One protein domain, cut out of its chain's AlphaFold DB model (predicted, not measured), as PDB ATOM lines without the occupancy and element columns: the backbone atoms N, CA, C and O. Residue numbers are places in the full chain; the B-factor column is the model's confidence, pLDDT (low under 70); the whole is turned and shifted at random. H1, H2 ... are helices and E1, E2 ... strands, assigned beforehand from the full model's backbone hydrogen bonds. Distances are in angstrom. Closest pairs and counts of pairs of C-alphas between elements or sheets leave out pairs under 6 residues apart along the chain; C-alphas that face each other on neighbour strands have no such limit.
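This is residues 26 to 89 of the 91 residues of an uncharacterized protein of Rhodococcus sp. SGAir0479 (UniProt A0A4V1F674). Two helices, H1 and H2, pack at a steep angle, with a small hairpin of antiparallel strands, E1 and E2, at one end and a loop, residues 48 to 55, sticking out at the other. The printed part has 64 residues, with two named helices and two named strands in the order H1, H2, E1, E2; of the 36 residues in named elements helices hold 30 and strands 6, and the class is mostly helix. The whole is loose, radius of gyration of the C-alphas 13.4 A, spanning 41 by 23 by 17 A.

H1, residues 33 to 47, touches H2, residues 60 to 74, at a steep tilt of 66 degrees; their closest C-alphas, Ala 39 and Tyr 63, are 4.8 A apart. Every O i to N i+4 pair is within hydrogen-bond range in H1, 9 of 11 in H2. E1, residues 77 to 79, and E2, residues 86 to 88, form a hairpin; N 78 and O 87, 2.9 A, are within hydrogen-bond range. The closest C-alphas of H2 and E1, Asn 72 and Val 78, are 6.8 A apart.

H1, 21.3 A long, begins at C-alpha 33 (173.540, 196.160, 165.511). H2 is 22.5 A long, E1 7.2 A. E2, 7.0 A, ends at C-alpha 88 (178.881, 174.780, 160.959).

The printed part has no cut. The link from H1 to H2 is long; pLDDT is under 70 at residues 47 to 60.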
ATOM      1  N   PRO A  26     174.506 183.463 160.854       90.94
ATOM      2  CA  PRO A  26     173.513 184.477 161.222       90.94
ATOM      3  C   PRO A  26     174.088 185.895 161.360       90.94
ATOM      4  O   PRO A  26     173.392 186.871 161.084       90.94
ATOM      5  N   TYR A  27     175.364 186.013 161.750       92.88
ATOM      6  CA  TYR A  27     176.095 187.279 161.838       92.88
ATOM      7  C   TYR A  27     177.269 187.275 160.846       92.88
ATOM      8  O   TYR A  27     178.417 187.030 161.229       92.88
ATOM      9  N   PRO A  28     177.018 187.520 159.547       88.31
ATOM     10  CA  PRO A  28     178.045 187.422 158.507       88.31
ATOM     11  C   PRO A  28     179.045 188.584 158.530       88.31
ATOM     12  O   PRO A  28     180.156 188.440 158.026       88.31
ATOM     13  N   THR A  29     178.689 189.712 159.153       88.75
ATOM     14  CA  THR A  29     179.552 190.891 159.299       88.75
ATOM     15  C   THR A  29     179.647 191.342 160.753       88.75
ATOM     16  O   THR A  29     178.776 191.053 161.575       88.75
ATOM     17  N   ASP A  30     180.689 192.107 161.062       86.25
ATOM     18  CA  ASP A  30     180.932 192.695 162.382       86.25
ATOM     19  C   ASP A  30     180.211 194.046 162.600       86.25
ATOM     20  O   ASP A  30     180.227 194.621 163.688       86.25
ATOM     21  N   THR A  31     179.521 194.547 161.572       88.00
ATOM     22  CA  THR A  31     178.816 195.841 161.566       88.00
ATOM     23  C   THR A  31     177.349 195.756 162.000       88.00
ATOM     24  O   THR A  31     176.665 196.783 162.128       88.00
ATOM     25  N   GLY A  32     176.839 194.548 162.247       90.06
ATOM     26  CA  GLY A  32     175.466 194.328 162.697       90.06
ATOM     27  C   GLY A  32     175.159 195.042 164.025       90.06
ATOM     28  O   GLY A  32     176.058 195.220 164.848       90.06
ATOM     29  N   PRO A  33     173.906 195.475 164.267       91.75
ATOM     30  CA  PRO A  33     173.540 196.160 165.511       91.75
ATOM     31  C   PRO A  33     173.817 195.289 166.746       91.75
ATOM     32  O   PRO A  33     174.480 195.738 167.670       91.75
ATOM     33  N   GLN A  34     173.439 194.009 166.703       91.00
ATOM     34  CA  GLN A  34     173.658 193.068 167.810       91.00
ATOM     35  C   GLN A  34     175.150 192.807 168.077       91.00
ATOM     36  O   GLN A  34     175.571 192.720 169.228       91.00
ATOM     37  N   VAL A  35     175.966 192.747 167.016       92.06
ATOM     38  CA  VAL A  35     177.425 192.624 167.141       92.06
ATOM     39  C   VAL A  35     178.011 193.867 167.806       92.06
ATOM     40  O   VAL A  35     178.821 193.748 168.721       92.06
ATOM     41  N   ARG A  36     177.570 195.062 167.394       90.50
ATOM     42  CA  ARG A  36     178.016 196.335 167.976       90.50
ATOM     43  C   ARG A  36     177.627 196.478 169.444       90.50
ATOM     44  O   ARG A  36     178.453 196.927 170.239       90.50
ATOM     45  N   ASP A  37     176.413 196.076 169.808       91.12
ATOM     46  CA  ASP A  37     175.943 196.125 171.194       91.12
ATOM     47  C   ASP A  37     176.769 195.196 172.089       91.12
ATOM     48  O   ASP A  37     177.257 195.620 173.142       91.12
ATOM     49  N   LEU A  38     177.023 193.963 171.636       90.88
ATOM     50  CA  LEU A  38     177.896 193.038 172.355       90.88
ATOM     51  C   LEU A  38     179.342 193.548 172.409       90.88
ATOM     52  O   LEU A  38     179.955 193.514 173.473       90.88
ATOM     53  N   ALA A  39     179.886 194.081 171.312       89.62
ATOM     54  CA  ALA A  39     181.234 194.652 171.272       89.62
ATOM     55  C   ALA A  39     181.399 195.805 172.277       89.62
ATOM     56  O   ALA A  39     182.409 195.881 172.983       89.62
ATOM     57  N   LYS A  40     180.387 196.673 172.400       86.38
ATOM     58  CA  LYS A  40     180.346 197.736 173.414       86.38
ATOM     59  C   LYS A  40     180.307 197.156 174.830       86.38
ATOM     60  O   LYS A  40     181.023 197.649 175.701       86.38
ATOM     61  N   GLY A  41     179.515 196.107 175.049       85.88
ATOM     62  CA  GLY A  41     179.471 195.375 176.316       85.88
ATOM     63  C   GLY A  41     180.825 194.770 176.695       85.88
ATOM     64  O   GLY A  41     181.305 195.000 177.801       85.88
ATOM     65  N   LEU A  42     181.487 194.079 175.763       86.12
ATOM     66  CA  LEU A  42     182.821 193.491 175.952       86.12
ATOM     67  C   LEU A  42     183.862 194.556 176.303       86.12
ATOM     68  O   LEU A  42     184.637 194.376 177.241       86.12
ATOM     69  N   ARG A  43     183.834 195.695 175.602       80.50
ATOM     70  CA  ARG A  43     184.686 196.846 175.919       80.50
ATOM     71  C   ARG A  43     184.435 197.366 177.337       80.50
ATOM     72  O   ARG A  43     185.391 197.659 178.050       80.50
ATOM     73  N   GLY A  44     183.170 197.478 177.744       76.56
ATOM     74  CA  GLY A  44     182.791 197.911 179.091       76.56
ATOM     75  C   GLY A  44     183.220 196.929 180.185       76.56
ATOM     76  O   GLY A  44     183.684 197.362 181.235       76.56
ATOM     77  N   LEU A  45     183.121 195.621 179.930       78.81
ATOM     78  CA  LEU A  45     183.556 194.570 180.858       78.81
ATOM     79  C   LEU A  45     185.075 194.552 181.052       78.81
ATOM     80  O   LEU A  45     185.543 194.391 182.175       78.81
ATOM     81  N   LEU A  46     185.838 194.717 179.970       71.56
ATOM     82  CA  LEU A  46     187.300 194.635 180.009       71.56
ATOM     83  C   LEU A  46     187.962 195.856 180.649       71.56
ATOM     84  O   LEU A  46     189.017 195.712 181.260       71.56
ATOM     85  N   PHE A  47     187.365 197.042 180.516       67.31
ATOM     86  CA  PHE A  47     187.988 198.281 180.990       67.31
ATOM     87  C   PHE A  47     187.243 198.985 182.126       67.31
ATOM     88  O   PHE A  47     187.817 199.878 182.744       67.31
ATOM     89  N   GLY A  48     186.009 198.587 182.456       62.69
ATOM     90  CA  GLY A  48     185.225 199.216 183.523       62.69
ATOM     91  C   GLY A  48     185.132 200.750 183.412       62.69
ATOM     92  O   GLY A  48     185.423 201.346 182.380       62.69
ATOM     93  N   HIS A  49     184.730 201.407 184.504       54.50
ATOM     94  CA  HIS A  49     184.801 202.869 184.695       54.50
ATOM     95  C   HIS A  49     186.229 203.339 185.057       54.50
ATOM     96  O   HIS A  49     186.400 204.301 185.803       54.50
ATOM     97  N   LEU A  50     187.275 202.625 184.629       54.94
ATOM     98  CA  LEU A  50     188.639 202.977 185.013       54.94
ATOM     99  C   LEU A  50     189.185 204.050 184.068       54.94
ATOM    100  O   LEU A  50     189.413 203.800 182.886       54.94
ATOM    101  N   ASP A  51     189.453 205.226 184.638       55.31
ATOM    102  CA  ASP A  51     190.301 206.298 184.100       55.31
ATOM    103  C   ASP A  51     191.767 205.830 183.967       55.31
ATOM    104  O   ASP A  51     192.682 206.419 184.543       55.31
ATOM    105  N   GLN A  52     192.029 204.725 183.257       56.25
ATOM    106  CA  GLN A  52     193.395 204.301 182.952       56.25
ATOM    107  C   GLN A  52     193.749 204.425 181.469       56.25
ATOM    108  O   GLN A  52     192.940 204.127 180.586       56.25
ATOM    109  N   PRO A  53     194.973 204.898 181.167       49.28
ATOM    110  CA  PRO A  53     195.305 205.441 179.868       49.28
ATOM    111  C   PRO A  53     195.859 204.359 178.940       49.28
ATOM    112  O   PRO A  53     196.866 203.732 179.241       49.28
ATOM    113  N   GLN A  54     195.234 204.219 177.768       52.53
ATOM    114  CA  GLN A  54     195.834 203.927 176.449       52.53
ATOM    115  C   GLN A  54     196.750 202.695 176.240       52.53
ATOM    116  O   GLN A  54     197.075 202.423 175.085       52.53
ATOM    117  N   ALA A  55     197.149 201.927 177.258       52.53
ATOM    118  CA  ALA A  55     198.107 200.823 177.100       52.53
ATOM    119  C   ALA A  55     197.493 199.602 176.397       52.53
ATOM    120  O   ALA A  55     198.151 198.941 175.600       52.53
ATOM    121  N   PHE A  56     196.197 199.374 176.607       52.69
ATOM    122  CA  PHE A  56     195.381 198.498 175.778       52.69
ATOM    123  C   PHE A  56     194.415 199.360 174.969       52.69
ATOM    124  O   PHE A  56     193.200 199.319 175.151       52.69
ATOM    125  N   ARG A  57     194.938 200.118 173.997       52.66
ATOM    126  CA  ARG A  57     194.156 200.342 172.774       52.66
ATOM    127  C   ARG A  57     194.062 198.994 172.056       52.66
ATOM    128  O   ARG A  57     194.647 198.818 170.987       52.66
ATOM    129  N   SER A  58     193.352 198.026 172.644       53.91
ATOM    130  CA  SER A  58     192.699 196.994 171.850       53.91
ATOM    131  C   SER A  58     191.954 197.809 170.814       53.91
ATOM    132  O   SER A  58     191.075 198.588 171.191       53.91
ATOM    133  N   HIS A  59     192.441 197.799 169.573       57.97
ATOM    134  CA  HIS A  59     191.882 198.626 168.517       57.97
ATOM    135  C   HIS A  59     190.367 198.469 168.597       57.97
ATOM    136  O   HIS A  59     189.903 197.350 168.800       57.97
ATOM    137  N   ASP A  60     189.586 199.544 168.474       58.47
ATOM    138  CA  ASP A  60     188.117 199.425 168.486       58.47
ATOM    139  C   ASP A  60     187.631 198.339 167.491       58.47
ATOM    140  O   ASP A  60     186.603 197.700 167.690       58.47
ATOM    141  N   GLN A  61     188.462 198.059 166.482       70.12
ATOM    142  CA  GLN A  61     188.373 196.984 165.496       70.12
ATOM    143  C   GLN A  61     188.531 195.546 166.033       70.12
ATOM    144  O   GLN A  61     188.316 194.619 165.272       70.12
ATOM    145  N   PHE A  62     188.916 195.309 167.289       81.12
ATOM    146  CA  PHE A  62     189.067 193.960 167.854       81.12
ATOM    147  C   PHE A  62     187.752 193.433 168.437       81.12
ATOM    148  O   PHE A  62     187.429 192.252 168.318       81.12
ATOM    149  N   TYR A  63     186.968 194.315 169.058       86.44
ATOM    150  CA  TYR A  63     185.763 193.911 169.776       86.44
ATOM    151  C   TYR A  63     184.627 193.501 168.849       86.44
ATOM    152  O   TYR A  63     183.871 192.599 169.199       86.44
ATOM    153  N   ALA A  64     184.515 194.126 167.677       89.38
ATOM    154  CA  ALA A  64     183.469 193.794 166.719       89.38
ATOM    155  C   ALA A  64     183.662 192.387 166.104       89.38
ATOM    156  O   ALA A  64     182.735 191.582 166.215       89.38
ATOM    157  N   PRO A  65     184.854 191.998 165.601       89.56
ATOM    158  CA  PRO A  65     185.110 190.623 165.163       89.56
ATOM    159  C   PRO A  65     184.976 189.588 166.285       89.56
ATOM    160  O   PRO A  65     184.451 188.498 166.062       89.56
ATOM    161  N   LEU A  66     185.405 189.919 167.511       90.00
ATOM    162  CA  LEU A  66     185.238 189.019 168.654       90.00
ATOM    163  C   LEU A  66     183.755 188.807 168.991       90.00
ATOM    164  O   LEU A  66     183.320 187.672 169.180       90.00
ATOM    165  N   ALA A  67     182.967 189.882 169.034       92.56
ATOM    166  CA  ALA A  67     181.527 189.807 169.255       92.56
ATOM    167  C   ALA A  67     180.828 189.005 168.147       92.56
ATOM    168  O   ALA A  67     179.981 188.165 168.450       92.56
ATOM    169  N   GLN A  68     181.222 189.202 166.885       94.69
ATOM    170  CA  GLN A  68     180.728 188.417 165.756       94.69
ATOM    171  C   GLN A  68     181.010 186.922 165.959       94.69
ATOM    172  O   GLN A  68     180.110 186.098 165.805       94.69
ATOM    173  N   ALA A  69     182.238 186.571 166.350       92.75
ATOM    174  CA  ALA A  69     182.628 185.187 166.603       92.75
ATOM    175  C   ALA A  69     181.857 184.552 167.762       92.75
ATOM    176  O   ALA A  69     181.395 183.421 167.624       92.75
ATOM    177  N   ILE A  70     181.664 185.275 168.869       93.62
ATOM    178  CA  ILE A  70     180.872 184.796 170.009       93.62
ATOM    179  C   ILE A  70     179.429 184.529 169.578       93.62
ATOM    180  O   ILE A  70     178.910 183.443 169.828       93.62
ATOM    181  N   LEU A  71     178.794 185.486 168.898       94.56
ATOM    182  CA  LEU A  71     177.408 185.349 168.455       94.56
ATOM    183  C   LEU A  71     177.249 184.181 167.478       94.56
ATOM    184  O   LEU A  71     176.398 183.323 167.686       94.56
ATOM    185  N   ASN A  72     178.112 184.075 166.469       95.00
ATOM    186  CA  ASN A  72     178.080 182.952 165.533       95.00
ATOM    187  C   ASN A  72     178.319 181.604 166.228       95.00
ATOM    188  O   ASN A  72     177.610 180.638 165.942       95.00
ATOM    189  N   ARG A  73     179.233 181.540 167.201       93.56
ATOM    190  CA  ARG A  73     179.487 180.324 167.987       93.56
ATOM    191  C   ARG A  73     178.255 179.860 168.759       93.56
ATOM    192  O   ARG A  73     178.009 178.659 168.799       93.56
ATOM    193  N   LEU A  74     177.455 180.779 169.304       93.56
ATOM    194  CA  LEU A  74     176.185 180.445 169.968       93.56
ATOM    195  C   LEU A  74     175.157 179.815 169.015       93.56
ATOM    196  O   LEU A  74     174.282 179.080 169.461       93.56
ATOM    197  N   HIS A  75     175.287 180.051 167.709       93.25
ATOM    198  CA  HIS A  75     174.466 179.431 166.666       93.25
ATOM    199  C   HIS A  75     175.135 178.220 165.998       93.25
ATOM    200  O   HIS A  75     174.695 177.780 164.932       93.25
ATOM    201  N   GLY A  76     176.200 177.686 166.601       93.94
ATOM    202  CA  GLY A  76     176.908 176.524 166.076       93.94
ATOM    203  C   GLY A  76     177.768 176.843 164.856       93.94
ATOM    204  O   GLY A  76     177.901 175.997 163.981       93.94
ATOM    205  N   TRP A  77     178.333 178.048 164.763       94.88
ATOM    206  CA  TRP A  77     179.241 178.440 163.682       94.88
ATOM    207  C   TRP A  77     180.641 178.764 164.196       94.88
ATOM    208  O   TRP A  77     180.816 179.367 165.253       94.88
ATOM    209  N   VAL A  78     181.657 178.405 163.418       92.56
ATOM    210  CA  VAL A  78     183.064 178.713 163.698       92.56
ATOM    211  C   VAL A  78     183.805 179.153 162.457       92.56
ATOM    212  O   VAL A  78     183.415 178.811 161.348       92.56
ATOM    213  N   ILE A  79     184.897 179.887 162.656       89.25
ATOM    214  CA  ILE A  79     185.867 180.146 161.595       89.25
ATOM    215  C   ILE A  79     186.811 178.950 161.533       89.25
ATOM    216  O   ILE A  79     187.494 178.640 162.511       89.25
ATOM    217  N   ASP A  80     186.852 178.297 160.381       88.62
ATOM    218  CA  ASP A  80     187.847 177.277 160.086       88.62
ATOM    219  C   ASP A  80     189.240 177.939 159.972       88.62
ATOM    220  O   ASP A  80     189.411 178.925 159.241       88.62
ATOM    221  N   PRO A  81     190.252 177.452 160.713       85.38
ATOM    222  CA  PRO A  81     191.563 178.085 160.749       85.38
ATOM    223  C   PRO A  81     192.350 177.946 159.441       85.38
ATOM    224  O   PRO A  81     193.225 178.785 159.208       85.38
ATOM    225  N   GLU A  82     192.068 176.949 158.606       85.50
ATOM    226  CA  GLU A  82     192.742 176.726 157.325       85.50
ATOM    227  C   GLU A  82     192.074 177.534 156.214       85.50
ATOM    228  O   GLU A  82     192.731 178.341 155.554       85.50
ATOM    229  N   SER A  83     190.759 177.379 156.044       85.00
ATOM    230  CA  SER A  83     190.029 178.047 154.957       85.00
ATOM    231  C   SER A  83     189.703 179.513 155.249       85.00
ATOM    232  O   SER A  83     189.389 180.269 154.327       85.00
ATOM    233  N   LYS A  84     189.777 179.936 156.522       84.56
ATOM    234  CA  LYS A  84     189.336 181.260 157.003       84.56
ATOM    235  C   LYS A  84     187.869 181.568 156.676       84.56
ATOM    236  O   LYS A  84     187.478 182.732 156.661       84.56
ATOM    237  N   GLN A  85     187.066 180.537 156.423       87.62
ATOM    238  CA  GLN A  85     185.635 180.643 156.148       87.62
ATOM    239  C   GLN A  85     184.818 180.222 157.369       87.62
ATOM    240  O   GLN A  85     185.296 179.503 158.249       87.62
ATOM    241  N   TRP A  86     183.563 180.660 157.412       90.12
ATOM    242  CA  TRP A  86     182.599 180.167 158.388       90.12
ATOM    243  C   TRP A  86     182.173 178.738 158.045       90.12
ATOM    244  O   TRP A  86     181.835 178.444 156.901       90.12
ATOM    245  N   LYS A  87     182.151 177.862 159.048       90.94
ATOM    246  CA  LYS A  87     181.664 176.482 158.965       90.94
ATOM    247  C   LYS A  87     180.707 176.206 160.124       90.94
ATOM    248  O   LYS A  87     180.905 176.714 161.233       90.94
ATOM    249  N   ARG A  88     179.684 175.381 159.888       90.94
ATOM    250  CA  ARG A  88     178.881 174.780 160.959       90.94
ATOM    251  C   ARG A  88     179.767 173.898 161.841       90.94
ATOM    252  O   ARG A  88     180.627 173.173 161.347       90.94
ATOM    253  N   MET A  89     179.553 173.967 163.146       86.56
ATOM    254  CA  MET A  89     180.051 172.967 164.075       86.56
ATOM    255  C   MET A  89     179.342 171.653 163.762       86.56
ATOM    256  O   MET A  89     178.116 171.613 163.725       86.56
TER     257      MET A  89